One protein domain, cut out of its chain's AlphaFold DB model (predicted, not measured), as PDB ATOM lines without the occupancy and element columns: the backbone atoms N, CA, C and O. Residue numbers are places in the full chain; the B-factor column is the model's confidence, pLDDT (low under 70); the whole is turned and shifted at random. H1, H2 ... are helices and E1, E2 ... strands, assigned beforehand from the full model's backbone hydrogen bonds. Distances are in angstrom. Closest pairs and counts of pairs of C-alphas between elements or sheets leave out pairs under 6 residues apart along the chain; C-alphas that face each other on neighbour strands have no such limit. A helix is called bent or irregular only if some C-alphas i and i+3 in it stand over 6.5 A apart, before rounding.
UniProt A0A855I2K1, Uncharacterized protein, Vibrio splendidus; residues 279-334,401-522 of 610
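AT A GLANCE: This is residues 279 to 334 and 401 to 522 of the 610 residues of an uncharacterized protein of Vibrio splendidus (UniProt A0A855I2K1). What would one see first? A twisted sheet of four strands, E3 to E6, has the helix H2 packed on one face, and the start of H2 meets a small hairpin of two strands, E1 and E2. H3 lies loosely beyond H2, away from the sheet, H4 leads straight into E3, and H5 and H6 make a corner beyond the edge strand E6. What happens after H6? Residues 497 to 522 have no named element, but short pairings of residues 498 to 499 and 520 to 521 tie them to E6. What are the parts and the size? The printed part has 178 residues with six named helices and six named strands, in the order E1 E2 H1 H2 H3 H4 E3 E4 E5 E6 H5 H6, a mixed class; both sheets, E3 - E4 - E5 - E6 and E1 - E2, are antiparallel. The whole is compact, with a radius of gyration of the C-alphas of 16.9 A and spans of 49 by 46 by 30 A.

HOW THE PARTS SIT: What comes first along the printed part? E1, residues 286 to 291, and E2, residues 294 to 299, are an antiparallel hairpin at 147 degrees, with N 287 and O 298 at 2.8 A, within hydrogen-bond range. H1, residues 300 to 303, touches no helix; its closest C-alpha pair with E1 is Ala 300 and Met 286, 5.4 A apart. How do the next three helices stand? H2, residues 315 to 326, comes closest to E2 at the C-alphas of Gln 315 and Tyr 296, 4.6 A apart. H3, residues 401 to 416, is close to H2 but not clearly touching, closest at the C-alphas of Leu 323 and Ile 411, 7.3 A, with a shallow tilt of 6 degrees, opposite ways. H4, residues 420 to 433, is close to H3 but not clearly touching, closest at the C-alphas of Tyr 414 and Leu 422, 7.4 A, with a steep tilt of 50 degrees, opposite ways. How is the larger sheet built? E3, residues 434 to 439, E4, residues 444 to 449, E5, residues 454 to 459, and E6, residues 472 to 478, form a meander, each strand the antiparallel neighbour of the one before. Within hydrogen-bond range are N 438 and O 446 at 2.8 A, N 445 and O 457 at 2.7 A, and N 458 and O 474 at 2.8 A. H2 is on one face of this sheet, making two layers, a helix over a sheet, with the C-alphas of Val 321 and Ala 457 its closest to E5 at 7.1 A; H4 only grazes the sheet with residues 430 to 433. What follows? H5, residues 481 to 490, and H6, residues 492 to 496, touch only at the corner, closest at the C-alphas of Val 488 and Ala 495, 5.8 A. H6 only grazes the sheet with residues 495 to 496 and is only just irregular, with C-alphas 493 and 496 6.7 A apart. Every O i to N i+4 pair is within hydrogen-bond range in H2, H4 and H5, against 11 of 12 in H3 and 0 of 1 in H6, where 1 of 2 O i to N i+3 pairs is; H1 is too short for an i+4 pair.

IN THESE COORDINATES: Where does the first element begin, and the last end? C-alpha 286 of E1 is at (-9.418, 30.118, -38.238), and C-alpha 496 of H6 is at (16.278, 34.141, -38.525). How long are the longer elements? From first to last C-alpha, H3 measures 22.9 A, H4 20.5 A, E6 19.7 A and H2 16.7 A.

THE WHOLE: How far does it reach, and where is it cut? The C-alphas farthest apart are those of Asp 421 and Asn 489, at 48.6 A. Residues 335 to 400 are not printed, and C-alphas 334 and 401 are 17.2 A apart. Which links are long, and where is confidence low? The links H1 to H2 and E5 to E6 are long. The mean pLDDT of the printed part is 73.2, and 63 residues are under 70, among them 327 to 334, 401 to 426, 462 to 471 and 513 to 520.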
ATOM      1  N   TYR A 279      -5.625  26.587 -39.798       89.44
ATOM      2  CA  TYR A 279      -5.747  26.196 -38.395       89.44
ATOM      3  C   TYR A 279      -4.859  27.030 -37.467       89.44
ATOM      4  O   TYR A 279      -3.784  27.494 -37.833       89.44
ATOM      5  N   CYS A 280      -5.312  27.180 -36.227       89.12
ATOM      6  CA  CYS A 280      -4.492  27.636 -35.111       89.12
ATOM      7  C   CYS A 280      -3.736  26.440 -34.502       89.12
ATOM      8  O   CYS A 280      -4.229  25.310 -34.560       89.12
ATOM      9  N   GLN A 281      -2.598  26.683 -33.847       85.25
ATOM     10  CA  GLN A 281      -1.859  25.688 -33.052       85.25
ATOM     11  C   GLN A 281      -2.737  24.966 -32.017       85.25
ATOM     12  O   GLN A 281      -2.512  23.800 -31.713       85.25
ATOM     13  N   CYS A 282      -3.813  25.600 -31.538       82.62
ATOM     14  CA  CYS A 282      -4.774  24.954 -30.639       82.62
ATOM     15  C   CYS A 282      -5.653  23.871 -31.306       82.62
ATOM     16  O   CYS A 282      -6.525  23.305 -30.644       82.62
ATOM     17  N   GLY A 283      -5.485  23.631 -32.612       83.00
ATOM     18  CA  GLY A 283      -6.224  22.655 -33.418       83.00
ATOM     19  C   GLY A 283      -7.542  23.172 -34.001       83.00
ATOM     20  O   GLY A 283      -8.130  22.525 -34.864       83.00
ATOM     21  N   SER A 284      -8.011  24.350 -33.579       85.31
ATOM     22  CA  SER A 284      -9.242  24.948 -34.109       85.31
ATOM     23  C   SER A 284      -9.005  25.664 -35.438       85.31
ATOM     24  O   SER A 284      -7.962  26.284 -35.643       85.31
ATOM     25  N   SER A 285      -9.995  25.631 -36.332       87.06
ATOM     26  CA  SER A 285      -9.956  26.381 -37.592       87.06
ATOM     27  C   SER A 285      -9.926  27.893 -37.350       87.06
ATOM     28  O   SER A 285     -10.492  28.380 -36.368       87.06
ATOM     29  N   MET A 286      -9.335  28.655 -38.268       86.31
ATOM     30  CA  MET A 286      -9.418  30.118 -38.238       86.31
ATOM     31  C   MET A 286     -10.628  30.638 -39.026       86.31
ATOM     32  O   MET A 286     -10.989  30.122 -40.085       86.31
ATOM     33  N   CYS A 287     -11.251  31.690 -38.505       83.12
ATOM     34  CA  CYS A 287     -12.400  32.374 -39.084       83.12
ATOM     35  C   CYS A 287     -12.019  33.787 -39.532       83.12
ATOM     36  O   CYS A 287     -11.137  34.414 -38.951       83.12
ATOM     37  N   VAL A 288     -12.722  34.298 -40.546       84.88
ATOM     38  CA  VAL A 288     -12.582  35.691 -40.987       84.88
ATOM     39  C   VAL A 288     -13.501  36.572 -40.144       84.88
ATOM     40  O   VAL A 288     -14.687  36.273 -40.010       84.88
ATOM     41  N   VAL A 289     -12.955  37.653 -39.595       83.50
ATOM     42  CA  VAL A 289     -13.672  38.689 -38.846       83.50
ATOM     43  C   VAL A 289     -13.391  40.036 -39.501       83.50
ATOM     44  O   VAL A 289     -12.241  40.379 -39.757       83.50
ATOM     45  N   THR A 290     -14.436  40.810 -39.765       81.12
ATOM     46  CA  THR A 290     -14.332  42.159 -40.334       81.12
ATOM     47  C   THR A 290     -14.476  43.216 -39.246       81.12
ATOM     48  O   THR A 290     -15.405  43.145 -38.443       81.12
ATOM     49  N   SER A 291     -13.594  44.214 -39.238       75.50
ATOM     50  CA  SER A 291     -13.665  45.376 -38.347       75.50
ATOM     51  C   SER A 291     -13.205  46.633 -39.084       75.50
ATOM     52  O   SER A 291     -12.129  46.632 -39.680       75.50
ATOM     53  N   GLN A 292     -14.020  47.697 -39.051       71.69
ATOM     54  CA  GLN A 292     -13.728  48.999 -39.678       71.69
ATOM     55  C   GLN A 292     -13.277  48.888 -41.151       71.69
ATOM     56  O   GLN A 292     -12.291  49.494 -41.556       71.69
ATOM     57  N   GLY A 293     -13.956  48.052 -41.946       68.38
ATOM     58  CA  GLY A 293     -13.628  47.829 -43.363       68.38
ATOM     59  C   GLY A 293     -12.440  46.891 -43.625       68.38
ATOM     60  O   GLY A 293     -12.310  46.384 -44.734       68.38
ATOM     61  N   ASN A 294     -11.629  46.574 -42.611       75.50
ATOM     62  CA  ASN A 294     -10.525  45.619 -42.716       75.50
ATOM     63  C   ASN A 294     -10.956  44.203 -42.319       75.50
ATOM     64  O   ASN A 294     -11.787  44.012 -41.428       75.50
ATOM     65  N   SER A 295     -10.347  43.198 -42.951       81.88
ATOM     66  CA  SER A 295     -10.610  41.781 -42.676       81.88
ATOM     67  C   SER A 295      -9.424  41.121 -41.971       81.88
ATOM     68  O   SER A 295      -8.267  41.362 -42.319       81.88
ATOM     69  N   TYR A 296      -9.715  40.274 -40.984       85.38
ATOM     70  CA  TYR A 296      -8.734  39.625 -40.117       85.38
ATOM     71  C   TYR A 296      -9.023  38.128 -39.975       85.38
ATOM     72  O   TYR A 296     -10.184  37.726 -39.924       85.38
ATOM     73  N   TYR A 297      -7.985  37.306 -39.838       88.12
ATOM     74  CA  TYR A 297      -8.103  35.919 -39.399       88.12
ATOM     75  C   TYR A 297      -8.004  35.837 -37.875       88.12
ATOM     76  O   TYR A 297      -7.061  36.346 -37.269       88.12
ATOM     77  N   ARG A 298      -8.966  35.160 -37.245       86.81
ATOM     78  CA  ARG A 298      -9.004  34.909 -35.799       86.81
ATOM     79  C   ARG A 298      -9.314  33.442 -35.522       86.81
ATOM     80  O   ARG A 298     -10.111  32.828 -36.227       86.81
ATOM     81  N   CYS A 299      -8.711  32.878 -34.480       89.06
ATOM     82  CA  CYS A 299      -9.006  31.521 -34.022       89.06
ATOM     83  C   CYS A 299     -10.500  31.348 -33.672       89.06
ATOM     84  O   CYS A 299     -11.062  32.153 -32.923       89.06
ATOM     85  N   ALA A 300     -11.146  30.286 -34.174       86.19
ATOM     86  CA  ALA A 300     -12.559  30.014 -33.895       86.19
ATOM     87  C   ALA A 300     -12.835  29.721 -32.411       86.19
ATOM     88  O   ALA A 300     -13.852  30.172 -31.890       86.19
ATOM     89  N   ALA A 301     -11.932  29.020 -31.713       84.12
ATOM     90  CA  ALA A 301     -12.070  28.765 -30.275       84.12
ATOM     91  C   ALA A 301     -12.034  30.067 -29.465       84.12
ATOM     92  O   ALA A 301     -12.843  30.254 -28.562       84.12
ATOM     93  N   THR A 302     -11.164  31.009 -29.838       85.69
ATOM     94  CA  THR A 302     -11.096  32.335 -29.206       85.69
ATOM     95  C   THR A 302     -12.319  33.177 -29.512       85.69
ATOM     96  O   THR A 302     -12.844  33.839 -28.625       85.69
ATOM     97  N   GLN A 303     -12.846  33.089 -30.734       82.69
ATOM     98  CA  GLN A 303     -14.101  33.751 -31.088       82.69
ATOM     99  C   GLN A 303     -15.302  33.203 -30.295       82.69
ATOM    100  O   GLN A 303     -16.230  33.955 -30.017       82.69
ATOM    101  N   ARG A 304     -15.291  31.913 -29.930       81.50
ATOM    102  CA  ARG A 304     -16.321  31.276 -29.089       81.50
ATOM    103  C   ARG A 304     -16.087  31.439 -27.582       81.50
ATOM    104  O   ARG A 304     -16.946  31.035 -26.810       81.50
ATOM    105  N   GLY A 305     -14.955  32.008 -27.165       81.50
ATOM    106  CA  GLY A 305     -14.585  32.137 -25.752       81.50
ATOM    107  C   GLY A 305     -14.084  30.842 -25.095       81.50
ATOM    108  O   GLY A 305     -13.996  30.782 -23.878       81.50
ATOM    109  N   GLU A 306     -13.744  29.810 -25.874       82.44
ATOM    110  CA  GLU A 306     -13.284  28.506 -25.362       82.44
ATOM    111  C   GLU A 306     -11.793  28.513 -24.977       82.44
ATOM    112  O   GLU A 306     -11.386  27.812 -24.054       82.44
ATOM    113  N   LYS A 307     -10.958  29.275 -25.703       81.56
ATOM    114  CA  LYS A 307      -9.503  29.391 -25.472       81.56
ATOM    115  C   LYS A 307      -8.986  30.776 -25.853       81.56
ATOM    116  O   LYS A 307      -9.386  31.307 -26.888       81.56
ATOM    117  N   ASN A 308      -8.035  31.321 -25.097       83.25
ATOM    118  CA  ASN A 308      -7.382  32.589 -25.429       83.25
ATOM    119  C   ASN A 308      -6.126  32.345 -26.288       83.25
ATOM    120  O   ASN A 308      -5.067  32.045 -25.752       83.25
ATOM    121  N   CYS A 309      -6.264  32.408 -27.614       84.56
ATOM    122  CA  CYS A 309      -5.140  32.292 -28.551       84.56
ATOM    123  C   CYS A 309      -4.640  33.685 -28.976       84.56
ATOM    124  O   CYS A 309      -5.170  34.709 -28.544       84.56
ATOM    125  N   PHE A 310      -3.637  33.723 -29.858       82.88
ATOM    126  CA  PHE A 310      -3.031  34.962 -30.348       82.88
ATOM    127  C   PHE A 310      -4.041  35.947 -30.998       82.88
ATOM    128  O   PHE A 310      -5.098  35.528 -31.495       82.88
ATOM    129  N   PRO A 311      -3.727  37.263 -31.014       82.69
ATOM    130  CA  PRO A 311      -4.583  38.305 -31.588       82.69
ATOM    131  C   PRO A 311      -4.948  38.086 -33.061       82.69
ATOM    132  O   PRO A 311      -4.292  37.358 -33.797       82.69
ATOM    133  N   ALA A 312      -6.005  38.758 -33.528       84.19
ATOM    134  CA  ALA A 312      -6.430  38.630 -34.920       84.19
ATOM    135  C   ALA A 312      -5.367  39.189 -35.887       84.19
ATOM    136  O   ALA A 312      -4.957  40.341 -35.760       84.19
ATOM    137  N   LEU A 313      -4.969  38.389 -36.877       85.19
ATOM    138  CA  LEU A 313      -3.989  38.762 -37.901       85.19
ATOM    139  C   LEU A 313      -4.691  39.358 -39.119       85.19
ATOM    140  O   LEU A 313      -5.760  38.888 -39.500       85.19
ATOM    141  N   GLN A 314      -4.112  40.372 -39.765       81.56
ATOM    142  CA  GLN A 314      -4.718  40.948 -40.969       81.56
ATOM    143  C   GLN A 314      -4.729  39.935 -42.118       81.56
ATOM    144  O   GLN A 314      -3.709  39.325 -42.442       81.56
ATOM    145  N   GLN A 315      -5.886  39.790 -42.768       83.38
ATOM    146  CA  GLN A 315      -6.094  38.803 -43.829       83.38
ATOM    147  C   GLN A 315      -5.113  38.994 -44.991       83.38
ATOM    148  O   GLN A 315      -4.541  38.022 -45.475       83.38
ATOM    149  N   LYS A 316      -4.894  40.243 -45.412       79.38
ATOM    150  CA  LYS A 316      -3.989  40.583 -46.517       79.38
ATOM    151  C   LYS A 316      -2.537  40.172 -46.258       79.38
ATOM    152  O   LYS A 316      -1.875  39.714 -47.179       79.38
ATOM    153  N   HIS A 317      -2.056  40.274 -45.015       82.25
ATOM    154  CA  HIS A 317      -0.682  39.894 -44.667       82.25
ATOM    155  C   HIS A 317      -0.503  38.387 -44.740       82.25
ATOM    156  O   HIS A 317       0.383  37.919 -45.442       82.25
ATOM    157  N   VAL A 318      -1.386  37.630 -44.084       84.25
ATOM    158  CA  VAL A 318      -1.326  36.162 -44.098       84.25
ATOM    159  C   VAL A 318      -1.470  35.633 -45.525       84.25
ATOM    160  O   VAL A 318      -0.696  34.776 -45.937       84.25
ATOM    161  N   ASN A 319      -2.404  36.184 -46.307       85.12
ATOM    162  CA  ASN A 319      -2.569  35.812 -47.711       85.12
ATOM    163  C   ASN A 319      -1.288  36.071 -48.520       85.12
ATOM    164  O   ASN A 319      -0.849  35.181 -49.237       85.12
ATOM    165  N   LYS A 320      -0.667  37.250 -48.377       80.75
ATOM    166  CA  LYS A 320       0.575  37.602 -49.085       80.75
ATOM    167  C   LYS A 320       1.723  36.650 -48.739       80.75
ATOM    168  O   LYS A 320       2.376  36.150 -49.647       80.75
ATOM    169  N   VAL A 321       1.927  36.356 -47.452       83.81
ATOM    170  CA  VAL A 321       2.975  35.423 -46.996       83.81
ATOM    171  C   VAL A 321       2.774  34.040 -47.605       83.81
ATOM    172  O   VAL A 321       3.714  33.463 -48.146       83.81
ATOM    173  N   VAL A 322       1.548  33.517 -47.551       83.88
ATOM    174  CA  VAL A 322       1.232  32.187 -48.088       83.88
ATOM    175  C   VAL A 322       1.447  32.149 -49.603       83.88
ATOM    176  O   VAL A 322       2.158  31.277 -50.088       83.88
ATOM    177  N   LEU A 323       0.914  33.118 -50.350       78.75
ATOM    178  CA  LEU A 323       1.042  33.152 -51.812       78.75
ATOM    179  C   LEU A 323       2.497  33.300 -52.278       78.75
ATOM    180  O   LEU A 323       2.920  32.587 -53.184       78.75
ATOM    181  N   GLU A 324       3.278  34.177 -51.643       76.62
ATOM    182  CA  GLU A 324       4.693  34.355 -51.988       76.62
ATOM    183  C   GLU A 324       5.560  33.156 -51.582       76.62
ATOM    184  O   GLU A 324       6.574  32.897 -52.221       76.62
ATOM    185  N   THR A 325       5.193  32.414 -50.532       77.19
ATOM    186  CA  THR A 325       5.958  31.218 -50.133       77.19
ATOM    187  C   THR A 325       5.712  30.053 -51.092       77.19
ATOM    188  O   THR A 325       6.618  29.275 -51.367       77.19
ATOM    189  N   ILE A 326       4.503  29.954 -51.645       72.88
ATOM    190  CA  ILE A 326       4.107  28.875 -52.564       72.88
ATOM    191  C   ILE A 326       4.419  29.256 -54.018       72.88
ATOM    192  O   ILE A 326       4.294  28.429 -54.909       72.88
ATOM    193  N   GLN A 327       4.904  30.473 -54.282       68.69
ATOM    194  CA  GLN A 327       5.223  30.973 -55.626       68.69
ATOM    195  C   GLN A 327       6.068  29.998 -56.470       68.69
ATOM    196  O   GLN A 327       5.883  29.923 -57.680       68.69
ATOM    197  N   HIS A 328       6.951  29.220 -55.838       60.38
ATOM    198  CA  HIS A 328       7.796  28.223 -56.504       60.38
ATOM    199  C   HIS A 328       7.132  26.845 -56.705       60.38
ATOM    200  O   HIS A 328       7.606  26.068 -57.524       60.38
ATOM    201  N   HIS A 329       6.030  26.555 -56.004       57.31
ATOM    202  CA  HIS A 329       5.299  25.276 -56.038       57.31
ATOM    203  C   HIS A 329       3.971  25.343 -56.806       57.31
ATOM    204  O   HIS A 329       3.303  24.329 -56.981       57.31
ATOM    205  N   VAL A 330       3.550  26.529 -57.256       51.50
ATOM    206  CA  VAL A 330       2.262  26.701 -57.949       51.50
ATOM    207  C   VAL A 330       2.227  26.032 -59.326       51.50
ATOM    208  O   VAL A 330       1.158  25.661 -59.798       51.50
ATOM    209  N   PHE A 331       3.383  25.777 -59.931       48.38
ATOM    210  CA  PHE A 331       3.476  25.254 -61.298       48.38
ATOM    211  C   PHE A 331       3.618  23.737 -61.405       48.38
ATOM    212  O   PHE A 331       3.887  23.224 -62.481       48.38
ATOM    213  N   THR A 332       3.391  23.007 -60.315       41.88
ATOM    214  CA  THR A 332       3.137  21.558 -60.371       41.88
ATOM    215  C   THR A 332       1.643  21.230 -60.332       41.88
ATOM    216  O   THR A 332       1.281  20.066 -60.195       41.88
ATOM    217  N   ALA A 333       0.762  22.236 -60.401       39.50
ATOM    218  CA  ALA A 333      -0.678  22.019 -60.421       39.50
ATOM    219  C   ALA A 333      -1.098  21.460 -61.787       39.50
ATOM    220  O   ALA A 333      -1.329  22.208 -62.733       39.50
ATOM    221  N   GLU A 334      -1.144  20.127 -61.829       44.91
ATOM    222  CA  GLU A 334      -1.785  19.255 -62.812       44.91
ATOM    223  C   GLU A 334      -2.923  19.984 -63.554       44.91
ATOM    224  O   GLU A 334      -3.863  20.493 -62.926       44.91
ATOM    225  N   LEU A 401       9.607  29.698 -67.676       51.31
ATOM    226  CA  LEU A 401       9.847  31.093 -67.255       51.31
ATOM    227  C   LEU A 401       8.637  32.015 -67.508       51.31
ATOM    228  O   LEU A 401       8.534  33.079 -66.894       51.31
ATOM    229  N   GLU A 402       7.746  31.621 -68.418       52.69
ATOM    230  CA  GLU A 402       6.524  32.338 -68.789       52.69
ATOM    231  C   GLU A 402       5.439  32.154 -67.730       52.69
ATOM    232  O   GLU A 402       4.941  33.153 -67.205       52.69
ATOM    233  N   SER A 403       5.192  30.918 -67.288       51.47
ATOM    234  CA  SER A 403       4.226  30.641 -66.222       51.47
ATOM    235  C   SER A 403       4.593  31.387 -64.929       51.47
ATOM    236  O   SER A 403       3.745  32.055 -64.338       51.47
ATOM    237  N   TYR A 404       5.877  31.418 -64.533       54.72
ATOM    238  CA  TYR A 404       6.338  32.173 -63.351       54.72
ATOM    239  C   TYR A 404       6.030  33.680 -63.420       54.72
ATOM    240  O   TYR A 404       5.679  34.297 -62.406       54.72
ATOM    241  N   LYS A 405       6.142  34.290 -64.609       58.09
ATOM    242  CA  LYS A 405       5.798  35.705 -64.817       58.09
ATOM    243  C   LYS A 405       4.297  35.936 -64.681       58.09
ATOM    244  O   LYS A 405       3.910  36.883 -64.000       58.09
ATOM    245  N   GLU A 406       3.471  35.057 -65.243       59.72
ATOM    246  CA  GLU A 406       2.007  35.138 -65.151       59.72
ATOM    247  C   GLU A 406       1.523  35.088 -63.700       59.72
ATOM    248  O   GLU A 406       0.722  35.918 -63.282       59.72
ATOM    249  N   TRP A 407       2.068  34.189 -62.880       60.25
ATOM    250  CA  TRP A 407       1.697  34.111 -61.464       60.25
ATOM    251  C   TRP A 407       2.198  35.289 -60.635       60.25
ATOM    252  O   TRP A 407       1.515  35.751 -59.719       60.25
ATOM    253  N   THR A 408       3.380  35.814 -60.959       60.66
ATOM    254  CA  THR A 408       3.891  37.026 -60.310       60.66
ATOM    255  C   THR A 408       2.987  38.222 -60.629       60.66
ATOM    256  O   THR A 408       2.681  39.012 -59.733       60.66
ATOM    257  N   GLU A 409       2.491  38.319 -61.867       64.12
ATOM    258  CA  GLU A 409       1.488  39.310 -62.264       64.12
ATOM    259  C   GLU A 409       0.115  39.053 -61.618       64.12
ATOM    260  O   GLU A 409      -0.509  39.998 -61.148       64.12
ATOM    261  N   LEU A 410      -0.329  37.801 -61.458       64.19
ATOM    262  CA  LEU A 410      -1.571  37.469 -60.740       64.19
ATOM    263  C   LEU A 410      -1.511  37.840 -59.250       64.19
ATOM    264  O   LEU A 410      -2.455  38.433 -58.721       64.19
ATOM    265  N   ILE A 411      -0.398  37.555 -58.560       63.81
ATOM    266  CA  ILE A 411      -0.184  37.989 -57.167       63.81
ATOM    267  C   ILE A 411      -0.170  39.520 -57.087       63.81
ATOM    268  O   ILE A 411      -0.745  40.105 -56.165       63.81
ATOM    269  N   ARG A 412       0.480  40.183 -58.049       63.81
ATOM    270  CA  ARG A 412       0.523  41.646 -58.125       63.81
ATOM    271  C   ARG A 412      -0.873  42.234 -58.328       63.81
ATOM    272  O   ARG A 412      -1.221  43.180 -57.623       63.81
ATOM    273  N   LEU A 413      -1.671  41.639 -59.212       63.19
ATOM    274  CA  LEU A 413      -3.047  42.030 -59.502       63.19
ATOM    275  C   LEU A 413      -3.962  41.815 -58.286       63.19
ATOM    276  O   LEU A 413      -4.765  42.687 -57.961       63.19
ATOM    277  N   TYR A 414      -3.772  40.722 -57.535       62.31
ATOM    278  CA  TYR A 414      -4.438  40.500 -56.245       62.31
ATOM    279  C   TYR A 414      -4.123  41.608 -55.227       62.31
ATOM    280  O   TYR A 414      -5.011  42.065 -54.505       62.31
ATOM    281  N   LEU A 415      -2.867  42.060 -55.155       59.00
ATOM    282  CA  LEU A 415      -2.472  43.139 -54.247       59.00
ATOM    283  C   LEU A 415      -3.009  44.515 -54.681       59.00
ATOM    284  O   LEU A 415      -3.088  45.408 -53.836       59.00
ATOM    285  N   SER A 416      -3.374  44.698 -55.955       55.84
ATOM    286  CA  SER A 416      -3.862  45.973 -56.500       55.84
ATOM    287  C   SER A 416      -5.377  46.066 -56.697       55.84
ATOM    288  O   SER A 416      -5.885  47.179 -56.826       55.84
ATOM    289  N   THR A 417      -6.110  44.948 -56.753       56.09
ATOM    290  CA  THR A 417      -7.501  44.932 -57.239       56.09
ATOM    291  C   THR A 417      -8.411  44.028 -56.394       56.09
ATOM    292  O   THR A 417      -8.114  42.859 -56.170       56.09
ATOM    293  N   GLU A 418      -9.569  44.543 -55.956       55.84
ATOM    294  CA  GLU A 418     -10.619  43.769 -55.265       55.84
ATOM    295  C   GLU A 418     -11.570  43.079 -56.272       55.84
ATOM    296  O   GLU A 418     -12.764  43.372 -56.301       55.84
ATOM    297  N   ASN A 419     -11.061  42.198 -57.142       61.72
ATOM    298  CA  ASN A 419     -11.907  41.419 -58.061       61.72
ATOM    299  C   ASN A 419     -12.230  40.028 -57.475       61.72
ATOM    300  O   ASN A 419     -11.328  39.221 -57.252       61.72
ATOM    301  N   ASP A 420     -13.515  39.744 -57.241       63.75
ATOM    302  CA  ASP A 420     -14.000  38.484 -56.652       63.75
ATOM    303  C   ASP A 420     -13.756  37.242 -57.539       63.75
ATOM    304  O   ASP A 420     -13.590  36.138 -57.004       63.75
ATOM    305  N   ASP A 421     -13.675  37.400 -58.864       62.16
ATOM    306  CA  ASP A 421     -13.445  36.278 -59.787       62.16
ATOM    307  C   ASP A 421     -11.996  35.764 -59.681       62.16
ATOM    308  O   ASP A 421     -11.771  34.580 -59.426       62.16
ATOM    309  N   LEU A 422     -11.015  36.676 -59.701       66.19
ATOM    310  CA  LEU A 422      -9.590  36.361 -59.492       66.19
ATOM    311  C   LEU A 422      -9.333  35.726 -58.119       66.19
ATOM    312  O   LEU A 422      -8.518  34.815 -57.971       66.19
ATOM    313  N   LEU A 423     -10.049  36.186 -57.088       67.38
ATOM    314  CA  LEU A 423      -9.962  35.608 -55.745       67.38
ATOM    315  C   LEU A 423     -10.416  34.150 -55.708       67.38
ATOM    316  O   LEU A 423      -9.936  33.390 -54.866       67.38
ATOM    317  N   THR A 424     -11.352  33.775 -56.577       66.81
ATOM    318  CA  THR A 424     -11.863  32.407 -56.671       66.81
ATOM    319  C   THR A 424     -10.855  31.504 -57.376       66.81
ATOM    320  O   THR A 424     -10.540  30.442 -56.847       66.81
ATOM    321  N   GLU A 425     -10.257  31.964 -58.476       65.12
ATOM    322  CA  GLU A 425      -9.204  31.233 -59.196       65.12
ATOM    323  C   GLU A 425      -7.978  30.965 -58.311       65.12
ATOM    324  O   GLU A 425      -7.549  29.820 -58.152       65.12
ATOM    325  N   ILE A 426      -7.461  32.000 -57.635       69.62
ATOM    326  CA  ILE A 426      -6.315  31.864 -56.718       69.62
ATOM    327  C   ILE A 426      -6.653  30.907 -55.572       69.62
ATOM    328  O   ILE A 426      -5.828  30.100 -55.142       69.62
ATOM    329  N   LYS A 427      -7.876  30.989 -55.048       73.88
ATOM    330  CA  LYS A 427      -8.342  30.120 -53.969       73.88
ATOM    331  C   LYS A 427      -8.414  28.651 -54.394       73.88
ATOM    332  O   LYS A 427      -8.130  27.783 -53.565       73.88
ATOM    333  N   ASP A 428      -8.812  28.368 -55.628       65.12
ATOM    334  CA  ASP A 428      -8.874  27.002 -56.147       65.12
ATOM    335  C   ASP A 428      -7.465  26.446 -56.394       65.12
ATOM    336  O   ASP A 428      -7.174  25.333 -55.954       65.12
ATOM    337  N   ALA A 429      -6.542  27.250 -56.935       66.69
ATOM    338  CA  ALA A 429      -5.129  26.877 -57.054       66.69
ATOM    339  C   ALA A 429      -4.498  26.555 -55.685       66.69
ATOM    340  O   ALA A 429      -3.908  25.493 -55.482       66.69
ATOM    341  N   VAL A 430      -4.701  27.428 -54.693       72.81
ATOM    342  CA  VAL A 430      -4.212  27.226 -53.319       72.81
ATOM    343  C   VAL A 430      -4.777  25.947 -52.690       72.81
ATOM    344  O   VAL A 430      -4.064  25.250 -51.966       72.81
ATOM    345  N   GLN A 431      -6.042  25.615 -52.961       70.56
ATOM    346  CA  GLN A 431      -6.656  24.380 -52.476       70.56
ATOM    347  C   GLN A 431      -6.074  23.119 -53.105       70.56
ATOM    348  O   GLN A 431      -6.126  22.088 -52.447       70.56
ATOM    349  N   LYS A 432      -5.561  23.162 -54.335       66.12
ATOM    350  CA  LYS A 432      -4.924  21.997 -54.966       66.12
ATOM    351  C   LYS A 432      -3.539  21.716 -54.382       66.12
ATOM    352  O   LYS A 432      -3.154  20.564 -54.250       66.12
ATOM    353  N   ILE A 433      -2.809  22.766 -54.008       68.88
ATOM    354  CA  ILE A 433      -1.396  22.662 -53.619       68.88
ATOM    355  C   ILE A 433      -1.229  22.394 -52.124       68.88
ATOM    356  O   ILE A 433      -0.423  21.560 -51.712       68.88
ATOM    357  N   ILE A 434      -1.961  23.126 -51.285       75.75
ATOM    358  CA  ILE A 434      -1.764  23.073 -49.840       75.75
ATOM    359  C   ILE A 434      -2.677  22.020 -49.249       75.75
ATOM    360  O   ILE A 434      -3.886  22.156 -49.360       75.75
ATOM    361  N   LYS A 435      -2.128  21.079 -48.484       78.25
ATOM    362  CA  LYS A 435      -2.873  20.176 -47.611       78.25
ATOM    363  C   LYS A 435      -3.407  20.891 -46.372       78.25
ATOM    364  O   LYS A 435      -4.615  20.894 -46.117       78.25
ATOM    365  N   ARG A 436      -2.517  21.537 -45.615       83.50
ATOM    366  CA  ARG A 436      -2.831  22.157 -44.322       83.50
ATOM    367  C   ARG A 436      -1.952  23.373 -44.041       83.50
ATOM    368  O   ARG A 436      -0.762  23.355 -44.307       83.50
ATOM    369  N   ILE A 437      -2.533  24.408 -43.443       88.31
ATOM    370  CA  ILE A 437      -1.840  25.592 -42.925       88.31
ATOM    371  C   ILE A 437      -2.088  25.677 -41.424       88.31
ATOM    372  O   ILE A 437      -3.243  25.687 -40.986       88.31
ATOM    373  N   SER A 438      -1.031  25.786 -40.629       89.00
ATOM    374  CA  SER A 438      -1.121  26.027 -39.189       89.00
ATOM    375  C   SER A 438      -0.325  27.257 -38.779       89.00
ATOM    376  O   SER A 438       0.818  27.416 -39.202       89.00
ATOM    377  N   ILE A 439      -0.923  28.097 -37.932       89.00
ATOM    378  CA  ILE A 439      -0.286  29.292 -37.370       89.00
ATOM    379  C   ILE A 439      -0.100  29.124 -35.859       89.00
ATOM    380  O   ILE A 439      -1.066  28.803 -35.154       89.00
ATOM    381  N   ASN A 440       1.121  29.352 -35.373       86.38
ATOM    382  CA  ASN A 440       1.472  29.285 -33.952       86.38
ATOM    383  C   ASN A 440       1.445  30.662 -33.254       86.38
ATOM    384  O   ASN A 440       1.266  31.705 -33.888       86.38
ATOM    385  N   GLU A 441       1.620  30.677 -31.929       81.38
ATOM    386  CA  GLU A 441       1.660  31.913 -31.117       81.38
ATOM    387  C   GLU A 441       2.839  32.838 -31.462       81.38
ATOM    388  O   GLU A 441       2.816  34.050 -31.205       81.38
ATOM    389  N   ASN A 442       3.868  32.277 -32.094       80.81
ATOM    390  CA  ASN A 442       5.011  33.009 -32.608       80.81
ATOM    391  C   ASN A 442       4.747  33.668 -33.961       80.81
ATOM    392  O   ASN A 442       5.567  34.474 -34.372       80.81
ATOM    393  N   TYR A 443       3.584  33.452 -34.583       84.81
ATOM    394  CA  TYR A 443       3.267  33.850 -35.959       84.81
ATOM    395  C   TYR A 443       4.111  33.133 -37.026       84.81
ATOM    396  O   TYR A 443       4.283  33.642 -38.138       84.81
ATOM    397  N   LEU A 444       4.593  31.932 -36.702       86.62
ATOM    398  CA  LEU A 444       5.082  30.971 -37.677       86.62
ATOM    399  C   LEU A 444       3.887  30.370 -38.411       86.62
ATOM    400  O   LEU A 444       2.946  29.865 -37.794       86.62
ATOM    401  N   ILE A 445       3.948  30.413 -39.731       88.50
ATOM    402  CA  ILE A 445       3.019  29.785 -40.654       88.50
ATOM    403  C   ILE A 445       3.706  28.539 -41.200       88.50
ATOM    404  O   ILE A 445       4.653  28.625 -41.982       88.50
ATOM    405  N   LYS A 446       3.200  27.378 -40.799       88.25
ATOM    406  CA  LYS A 446       3.578  26.083 -41.359       88.25
ATOM    407  C   LYS A 446       2.565  25.686 -42.425       88.25
ATOM    408  O   LYS A 446       1.360  25.725 -42.172       88.25
ATOM    409  N   MET A 447       3.051  25.325 -43.604       86.44
ATOM    410  CA  MET A 447       2.264  24.916 -44.766       86.44
ATOM    411  C   MET A 447       2.700  23.513 -45.178       86.44
ATOM    412  O   MET A 447       3.840  23.307 -45.571       86.44
ATOM    413  N   GLU A 448       1.796  22.551 -45.082       83.50
ATOM    414  CA  GLU A 448       1.979  21.186 -45.575       83.50
ATOM    415  C   GLU A 448       1.379  21.115 -46.978       83.50
ATOM    416  O   GLU A 448       0.200  21.437 -47.147       83.50
ATOM    417  N   LEU A 449       2.174  20.731 -47.973       78.12
ATOM    418  CA  LEU A 449       1.739  20.547 -49.357       78.12
ATOM    419  C   LEU A 449       1.109  19.160 -49.558       78.12
ATOM    420  O   LEU A 449       1.368  18.229 -48.794       78.12
ATOM    421  N   GLU A 450       0.294  18.998 -50.602       69.25
ATOM    422  CA  GLU A 450      -0.236  17.680 -50.995       69.25
ATOM    423  C   GLU A 450       0.876  16.727 -51.482       69.25
ATOM    424  O   GLU A 450       0.736  15.513 -51.350       69.25
ATOM    425  N   SER A 451       2.017  17.258 -51.948       65.69
ATOM    426  CA  SER A 451       3.226  16.480 -52.282       65.69
ATOM    427  C   SER A 451       3.915  15.850 -51.062       65.69
ATOM    428  O   SER A 451       4.778  14.993 -51.224       65.69
ATOM    429  N   GLY A 452       3.545  16.257 -49.841       65.44
ATOM    430  CA  GLY A 452       4.175  15.827 -48.589       65.44
ATOM    431  C   GLY A 452       5.290  16.749 -48.086       65.44
ATOM    432  O   GLY A 452       5.743  16.583 -46.956       65.44
ATOM    433  N   GLU A 453       5.700  17.749 -48.871       74.12
ATOM    434  CA  GLU A 453       6.687  18.753 -48.459       74.12
ATOM    435  C   GLU A 453       6.099  19.767 -47.461       74.12
ATOM    436  O   GLU A 453       4.915  20.111 -47.511       74.12
ATOM    437  N   SER A 454       6.937  20.281 -46.555       80.94
ATOM    438  CA  SER A 454       6.546  21.299 -45.575       80.94
ATOM    439  C   SER A 454       7.312  22.604 -45.772       80.94
ATOM    440  O   SER A 454       8.538  22.636 -45.661       80.94
ATOM    441  N   LEU A 455       6.578  23.691 -45.990       83.06
ATOM    442  CA  LEU A 455       7.097  25.048 -46.105       83.06
ATOM    443  C   LEU A 455       6.834  25.832 -44.821       83.06
ATOM    444  O   LEU A 455       5.775  25.705 -44.201       83.06
ATOM    445  N   HIS A 456       7.780  26.690 -44.449       85.56
ATOM    446  CA  HIS A 456       7.703  27.482 -43.229       85.56
ATOM    447  C   HIS A 456       7.963  28.955 -43.535       85.56
ATOM    448  O   HIS A 456       8.898  29.314 -44.253       85.56
ATOM    449  N   ALA A 457       7.119  29.824 -42.992       85.81
ATOM    450  CA  ALA A 457       7.257  31.265 -43.118       85.81
ATOM    451  C   ALA A 457       6.961  31.931 -41.781       85.81
ATOM    452  O   ALA A 457       5.992  31.593 -41.111       85.81
ATOM    453  N   GLN A 458       7.781  32.897 -41.394       84.56
ATOM    454  CA  GLN A 458       7.697  33.567 -40.109       84.56
ATOM    455  C   GLN A 458       7.342  35.035 -40.304       84.56
ATOM    456  O   GLN A 458       8.037  35.782 -40.997       84.56
ATOM    457  N   ILE A 459       6.264  35.466 -39.660       84.38
ATOM    458  CA  ILE A 459       5.908  36.878 -39.579       84.38
ATOM    459  C   ILE A 459       6.724  37.525 -38.449       84.38
ATOM    460  O   ILE A 459       6.723  37.032 -37.319       84.38
ATOM    461  N   ALA A 460       7.418  38.628 -38.738       79.25
ATOM    462  CA  ALA A 460       8.287  39.286 -37.767       79.25
ATOM    463  C   ALA A 460       7.479  40.097 -36.736       79.25
ATOM    464  O   ALA A 460       6.566  40.852 -37.090       79.25
ATOM    465  N   LYS A 461       7.830  39.958 -35.454       73.88
ATOM    466  CA  LYS A 461       7.258  40.728 -34.338       73.88
ATOM    467  C   LYS A 461       8.047  42.027 -34.108       73.88
ATOM    468  O   LYS A 461       9.230  42.110 -34.424       73.88
ATOM    469  N   GLN A 462       7.388  43.024 -33.516       69.88
ATOM    470  CA  GLN A 462       7.997  44.267 -33.014       69.88
ATOM    471  C   GLN A 462       7.835  44.340 -31.495       69.88
ATOM    472  O   GLN A 462       6.764  43.996 -30.983       69.88
ATOM    473  N   ARG A 463       8.860  44.805 -30.772       64.94
ATOM    474  CA  ARG A 463       8.823  44.894 -29.300       64.94
ATOM    475  C   ARG A 463       7.925  46.033 -28.793       64.94
ATOM    476  O   ARG A 463       7.382  45.932 -27.695       64.94
ATOM    477  N   ASN A 464       7.713  47.091 -29.582       57.00
ATOM    478  CA  ASN A 464       6.993  48.293 -29.135       57.00
ATOM    479  C   ASN A 464       5.455  48.194 -29.301       57.00
ATOM    480  O   ASN A 464       4.911  48.239 -30.406       57.00
ATOM    481  N   GLN A 465       4.735  48.076 -28.176       52.53
ATOM    482  CA  GLN A 465       3.301  47.751 -28.091       52.53
ATOM    483  C   GLN A 465       2.365  48.965 -27.913       52.53
ATOM    484  O   GLN A 465       1.772  49.158 -26.857       52.53
ATOM    485  N   THR A 466       2.111  49.746 -28.963       44.12
ATOM    486  CA  THR A 466       0.891  50.598 -28.972       44.12
ATOM    487  C   THR A 466       0.002  50.365 -30.183       44.12
ATOM    488  O   THR A 466      -1.221  50.427 -30.070       44.12
ATOM    489  N   LYS A 467       0.579  50.002 -31.333       46.53
ATOM    490  CA  LYS A 467      -0.141  49.487 -32.504       46.53
ATOM    491  C   LYS A 467       0.756  48.466 -33.194       46.53
ATOM    492  O   LYS A 467       1.647  48.871 -33.928       46.53
ATOM    493  N   GLN A 468       0.534  47.171 -32.953       48.47
ATOM    494  CA  GLN A 468       1.222  46.086 -33.665       48.47
ATOM    495  C   GLN A 468       0.987  46.247 -35.174       48.47
ATOM    496  O   GLN A 468      -0.044  45.833 -35.704       48.47
ATOM    497  N   ARG A 469       1.915  46.902 -35.870       52.78
ATOM    498  CA  ARG A 469       1.953  46.917 -37.327       52.78
ATOM    499  C   ARG A 469       2.882  45.792 -37.734       52.78
ATOM    500  O   ARG A 469       4.093  45.884 -37.592       52.78
ATOM    501  N   VAL A 470       2.282  44.708 -38.195       59.41
ATOM    502  CA  VAL A 470       3.015  43.603 -38.792       59.41
ATOM    503  C   VAL A 470       3.529  44.080 -40.152       59.41
ATOM    504  O   VAL A 470       2.752  44.218 -41.094       59.41
ATOM    505  N   LEU A 471       4.815  44.422 -40.226       60.94
ATOM    506  CA  LEU A 471       5.407  45.075 -41.402       60.94
ATOM    507  C   LEU A 471       6.284  44.144 -42.235       60.94
ATOM    508  O   LEU A 471       6.469  44.406 -43.422       60.94
ATOM    509  N   TYR A 472       6.792  43.063 -41.644       75.19
ATOM    510  CA  TYR A 472       7.835  42.245 -42.247       75.19
ATOM    511  C   TYR A 472       7.599  40.749 -42.046       75.19
ATOM    512  O   TYR A 472       6.982  40.327 -41.064       75.19
ATOM    513  N   TRP A 473       8.111  39.942 -42.971       82.62
ATOM    514  CA  TRP A 473       8.128  38.486 -42.871       82.62
ATOM    515  C   TRP A 473       9.392  37.896 -43.508       82.62
ATOM    516  O   TRP A 473      10.050  38.550 -44.320       82.62
ATOM    517  N   SER A 474       9.728  36.659 -43.149       79.81
ATOM    518  CA  SER A 474      10.823  35.900 -43.756       79.81
ATOM    519  C   SER A 474      10.408  34.450 -44.006       79.81
ATOM    520  O   SER A 474       9.754  33.859 -43.143       79.81
ATOM    521  N   PRO A 475      10.801  33.834 -45.135       79.19
ATOM    522  CA  PRO A 475      10.776  32.382 -45.245       79.19
ATOM    523  C   PRO A 475      11.755  31.775 -44.229       79.19
ATOM    524  O   PRO A 475      12.787  32.379 -43.917       79.19
ATOM    525  N   VAL A 476      11.422  30.590 -43.722       81.00
ATOM    526  CA  VAL A 476      12.244  29.830 -42.775       81.00
ATOM    527  C   VAL A 476      12.550  28.471 -43.390       81.00
ATOM    528  O   VAL A 476      11.648  27.764 -43.834       81.00
ATOM    529  N   ARG A 477      13.830  28.108 -43.436       77.75
ATOM    530  CA  ARG A 477      14.289  26.792 -43.881       77.75
ATOM    531  C   ARG A 477      14.620  25.930 -42.675       77.75
ATOM    532  O   ARG A 477      15.351  26.370 -41.792       77.75
ATOM    533  N   VAL A 478      14.091  24.713 -42.666       77.06
ATOM    534  CA  VAL A 478      14.460  23.711 -41.669       77.06
ATOM    535  C   VAL A 478      15.684  22.962 -42.176       77.06
ATOM    536  O   VAL A 478      15.685  22.500 -43.315       77.06
ATOM    537  N   VAL A 479      16.725  22.898 -41.354       75.38
ATOM    538  CA  VAL A 479      18.000  22.230 -41.642       75.38
ATOM    539  C   VAL A 479      18.406  21.348 -40.461       75.38
ATOM    540  O   VAL A 479      17.935  21.547 -39.339       75.38
ATOM    541  N   ASP A 480      19.268  20.367 -40.718       76.38
ATOM    542  CA  ASP A 480      19.818  19.493 -39.680       76.38
ATOM    543  C   ASP A 480      20.673  20.283 -38.675       76.38
ATOM    544  O   ASP A 480      21.253  21.314 -39.022       76.38
ATOM    545  N   ASN A 481      20.792  19.779 -37.439       76.81
ATOM    546  CA  ASN A 481      21.490  20.474 -36.344       76.81
ATOM    547  C   ASN A 481      22.941  20.853 -36.702       76.81
ATOM    548  O   ASN A 481      23.348  21.982 -36.457       76.81
ATOM    549  N   ASN A 482      23.688  19.962 -37.365       75.19
ATOM    550  CA  ASN A 482      25.072  20.242 -37.775       75.19
ATOM    551  C   ASN A 482      25.150  21.407 -38.776       75.19
ATOM    552  O   ASN A 482      25.960  22.316 -38.628       75.19
ATOM    553  N   THR A 483      24.264  21.402 -39.773       72.88
ATOM    554  CA  THR A 483      24.187  22.445 -40.802       72.88
ATOM    555  C   THR A 483      23.727  23.776 -40.208       72.88
ATOM    556  O   THR A 483      24.178  24.837 -40.631       72.88
ATOM    557  N   TYR A 484      22.831  23.736 -39.219       76.19
ATOM    558  CA  TYR A 484      22.408  24.923 -38.485       76.19
ATOM    559  C   TYR A 484      23.582  25.567 -37.738       76.19
ATOM    560  O   TYR A 484      23.814  26.765 -37.903       76.19
ATOM    561  N   ASP A 485      24.352  24.776 -36.988       74.38
ATOM    562  CA  ASP A 485      25.502  25.272 -36.229       74.38
ATOM    563  C   ASP A 485      26.569  25.875 -37.154       74.38
ATOM    564  O   ASP A 485      27.112  26.941 -36.866       74.38
ATOM    565  N   GLU A 486      26.832  25.261 -38.311       76.62
ATOM    566  CA  GLU A 486      27.733  25.816 -39.330       76.62
ATOM    567  C   GLU A 486      27.255  27.177 -39.866       76.62
ATOM    568  O   GLU A 486      28.044  28.120 -39.953       76.62
ATOM    569  N   ILE A 487      25.964  27.308 -40.190       72.62
ATOM    570  CA  ILE A 487      25.382  28.555 -40.715       72.62
ATOM    571  C   ILE A 487      25.446  29.672 -39.671       72.62
ATOM    572  O   ILE A 487      25.829  30.795 -39.999       72.62
ATOM    573  N   VAL A 488      25.087  29.369 -38.422       75.94
ATOM    574  CA  VAL A 488      25.091  30.347 -37.326       75.94
ATOM    575  C   VAL A 488      26.516  30.772 -36.967       75.94
ATOM    576  O   VAL A 488      26.737  31.947 -36.675       75.94
ATOM    577  N   ASN A 489      27.489  29.859 -37.037       74.75
ATOM    578  CA  ASN A 489      28.902  30.178 -36.821       74.75
ATOM    579  C   ASN A 489      29.485  31.072 -37.926       74.75
ATOM    580  O   ASN A 489      30.341  31.907 -37.638       74.75
ATOM    581  N   LEU A 490      29.041  30.904 -39.177       77.25
ATOM    582  CA  LEU A 490      29.479  31.727 -40.309       77.25
ATOM    583  C   LEU A 490      28.882  33.135 -40.265       77.25
ATOM    584  O   LEU A 490      29.605  34.113 -40.432       77.25
ATOM    585  N   GLU A 491      27.570  33.235 -40.062       74.44
ATOM    586  CA  GLU A 491      26.855  34.507 -40.017       74.44
ATOM    587  C   GLU A 491      25.682  34.388 -39.031       74.44
ATOM    588  O   GLU A 491      24.608  33.892 -39.393       74.44
ATOM    589  N   PRO A 492      25.838  34.877 -37.785       72.62
ATOM    590  CA  PRO A 492      24.800  34.788 -36.758       72.62
ATOM    591  C   PRO A 492      23.470  35.428 -37.182       72.62
ATOM    592  O   PRO A 492      22.398  35.006 -36.747       72.62
ATOM    593  N   LEU A 493      23.519  36.420 -38.080       67.81
ATOM    594  CA  LEU A 493      22.335  37.066 -38.640       67.81
ATOM    595  C   LEU A 493      21.510  36.139 -39.544       67.81
ATOM    596  O   LEU A 493      20.352  36.439 -39.791       67.81
ATOM    597  N   LEU A 494      22.016  34.999 -40.026       70.12
ATOM    598  CA  LEU A 494      21.214  34.038 -40.805       70.12
ATOM    599  C   LEU A 494      20.312  33.149 -39.939       70.12
ATOM    600  O   LEU A 494      19.428  32.464 -40.476       70.12
ATOM    601  N   ALA A 495      20.463  33.215 -38.615       68.88
ATOM    602  CA  ALA A 495      19.660  32.456 -37.667       68.88
ATOM    603  C   ALA A 495      18.156  32.740 -37.795       68.88
ATOM    604  O   ALA A 495      17.360  31.881 -37.457       68.88
ATOM    605  N   PHE A 496      17.716  33.889 -38.330       70.75
ATOM    606  CA  PHE A 496      16.278  34.141 -38.525       70.75
ATOM    607  C   PHE A 496      15.678  33.425 -39.751       70.75
ATOM    608  O   PHE A 496      14.460  33.226 -39.798       70.75
ATOM    609  N   LYS A 497      16.504  33.053 -40.746       71.00
ATOM    610  CA  LYS A 497      16.086  32.345 -41.975       71.00
ATOM    611  C   LYS A 497      16.176  30.832 -41.861       71.00
ATOM    612  O   LYS A 497      15.640  30.136 -42.723       71.00
ATOM    613  N   THR A 498      16.872  30.325 -40.854       72.69
ATOM    614  CA  THR A 498      17.162  28.901 -40.694       72.69
ATOM    615  C   THR A 498      16.795  28.458 -39.289       72.69
ATOM    616  O   THR A 498      16.911  29.227 -38.346       72.69
ATOM    617  N   THR A 499      16.275  27.246 -39.143       77.44
ATOM    618  CA  THR A 499      15.966  26.661 -37.835       77.44
ATOM    619  C   THR A 499      16.071  25.144 -37.916       77.44
ATOM    620  O   THR A 499      16.154  24.584 -39.011       77.44
ATOM    621  N   THR A 500      16.073  24.475 -36.773       79.50
ATOM    622  CA  THR A 500      16.089  23.013 -36.683       79.50
ATOM    623  C   THR A 500      14.685  22.486 -36.413       79.50
ATOM    624  O   THR A 500      13.801  23.230 -35.982       79.50
ATOM    625  N   GLN A 501      14.448  21.197 -36.666       75.88
ATOM    626  CA  GLN A 501      13.129  20.594 -36.443       75.88
ATOM    627  C   GLN A 501      12.683  20.704 -34.972       75.88
ATOM    628  O   GLN A 501      11.500  20.914 -34.706       75.88
ATOM    629  N   ASP A 502      13.632  20.634 -34.035       72.62
ATOM    630  CA  ASP A 502      13.380  20.717 -32.591       72.62
ATOM    631  C   ASP A 502      13.038  22.144 -32.126       72.62
ATOM    632  O   ASP A 502      12.248  22.328 -31.201       72.62
ATOM    633  N   ASN A 503      13.587  23.164 -32.797       76.00
ATOM    634  CA  ASN A 503      13.400  24.578 -32.447       76.00
ATOM    635  C   ASN A 503      12.376  25.305 -33.327       76.00
ATOM    636  O   ASN A 503      12.178  26.514 -33.197       76.00
ATOM    637  N   LEU A 504      11.689  24.587 -34.214       77.81
ATOM    638  CA  LEU A 504      10.757  25.185 -35.160       77.81
ATOM    639  C   LEU A 504       9.627  25.950 -34.452       77.81
ATOM    640  O   LEU A 504       9.329  27.087 -34.809       77.81
ATOM    641  N   ASP A 505       9.020  25.362 -33.419       73.62
ATOM    642  CA  ASP A 505       7.901  25.988 -32.703       73.62
ATOM    643  C   ASP A 505       8.340  27.146 -31.789       73.62
ATOM    644  O   ASP A 505       7.560  28.074 -31.552       73.62
ATOM    645  N   SER A 506       9.586  27.125 -31.305       76.44
ATOM    646  CA  SER A 506      10.183  28.186 -30.484       76.44
ATOM    647  C   SER A 506      10.804  29.313 -31.316       76.44
ATOM    648  O   SER A 506      11.117  30.368 -30.758       76.44
ATOM    649  N   HIS A 507      10.924  29.130 -32.636       80.31
ATOM    650  CA  HIS A 507      11.511  30.105 -33.550       80.31
ATOM    651  C   HIS A 507      10.772  31.444 -33.505       80.31
ATOM    652  O   HIS A 507       9.546  31.519 -33.646       80.31
ATOM    653  N   GLN A 508      11.526  32.526 -33.325       76.94
ATOM    654  CA  GLN A 508      10.997  33.884 -33.279       76.94
ATOM    655  C   GLN A 508      11.893  34.834 -34.057       76.94
ATOM    656  O   GLN A 508      13.116  34.783 -33.975       76.94
ATOM    657  N   VAL A 509      11.252  35.747 -34.780       77.50
ATOM    658  CA  VAL A 509      11.930  36.763 -35.581       77.50
ATOM    659  C   VAL A 509      11.432  38.127 -35.142       77.50
ATOM    660  O   VAL A 509      10.231  38.407 -35.193       77.50
ATOM    661  N   TRP A 510      12.363  38.969 -34.708       74.50
ATOM    662  CA  TRP A 510      12.108  40.339 -34.283       74.50
ATOM    663  C   TRP A 510      12.648  41.288 -35.344       74.50
ATOM    664  O   TRP A 510      13.831  41.247 -35.663       74.50
ATOM    665  N   SER A 511      11.797  42.154 -35.899       70.19
ATOM    666  CA  SER A 511      12.249  43.105 -36.927       70.19
ATOM    667  C   SER A 511      13.204  44.168 -36.384       70.19
ATOM    668  O   SER A 511      13.858  44.837 -37.167       70.19
ATOM    669  N   ASP A 512      13.230  44.357 -35.064       70.31
ATOM    670  CA  ASP A 512      14.087  45.338 -34.391       70.31
ATOM    671  C   ASP A 512      15.547  44.854 -34.304       70.31
ATOM    672  O   ASP A 512      16.459  45.666 -34.191       70.31
ATOM    673  N   ASP A 513      15.757  43.534 -34.387       68.00
ATOM    674  CA  ASP A 513      17.057  42.880 -34.202       68.00
ATOM    675  C   ASP A 513      17.737  42.546 -35.551       68.00
ATOM    676  O   ASP A 513      18.828  41.981 -35.577       68.00
ATOM    677  N   ILE A 514      17.089  42.858 -36.683       68.44
ATOM    678  CA  ILE A 514      17.506  42.449 -38.034       68.44
ATOM    679  C   ILE A 514      17.464  43.660 -38.964       68.44
ATOM    680  O   ILE A 514      16.516  44.446 -38.929       68.44
ATOM    681  N   ASP A 515      18.449  43.779 -39.857       66.31
ATOM    682  CA  ASP A 515      18.373  44.754 -40.943       66.31
ATOM    683  C   ASP A 515      17.148  44.461 -41.825       66.31
ATOM    684  O   ASP A 515      17.026  43.411 -42.464       66.31
ATOM    685  N   THR A 516      16.224  45.422 -41.868       64.25
ATOM    686  CA  THR A 516      14.986  45.345 -42.650       64.25
ATOM    687  C   THR A 516      15.214  45.034 -44.130       64.25
ATOM    688  O   THR A 516      14.312  44.481 -44.755       64.25
ATOM    689  N   ALA A 517      16.407  45.306 -44.677       62.97
ATOM    690  CA  ALA A 517      16.777  44.930 -46.040       62.97
ATOM    691  C   ALA A 517      16.707  43.412 -46.294       62.97
ATOM    692  O   ALA A 517      16.476  42.982 -47.424       62.97
ATOM    693  N   TRP A 518      16.882  42.583 -45.259       61.97
ATOM    694  CA  TRP A 518      16.853  41.126 -45.400       61.97
ATOM    695  C   TRP A 518      15.455  40.522 -45.202       61.97
ATOM    696  O   TRP A 518      15.262  39.324 -45.451       61.97
ATOM    697  N   LEU A 519      14.486  41.338 -44.774       67.50
ATOM    698  CA  LEU A 519      13.100  40.949 -44.553       67.50
ATOM    699  C   LEU A 519      12.212  41.384 -45.723       67.50
ATOM    700  O   LEU A 519      12.378  42.449 -46.314       67.50
ATOM    701  N   LYS A 520      11.194  40.579 -46.032       69.25
ATOM    702  CA  LYS A 520      10.194  40.942 -47.039       69.25
ATOM    703  C   LYS A 520       9.134  41.855 -46.432       69.25
ATOM    704  O   LYS A 520       8.524  41.530 -45.413       69.25
ATOM    705  N   GLN A 521       8.874  42.984 -47.084       71.81
ATOM    706  CA  GLN A 521       7.942  44.000 -46.601       71.81
ATOM    707  C   GLN A 521       6.477  43.668 -46.960       71.81
ATOM    708  O   GLN A 521       6.125  43.422 -48.118       71.81
ATOM    709  N   LEU A 522       5.588  43.679 -45.963       68.06
ATOM    710  CA  LEU A 522       4.156  43.386 -46.109       68.06
ATOM    711  C   LEU A 522       3.359  44.607 -46.579       68.06
ATOM    712  O   LEU A 522       2.510  44.470 -47.459       68.06
TER     713      LEU A 522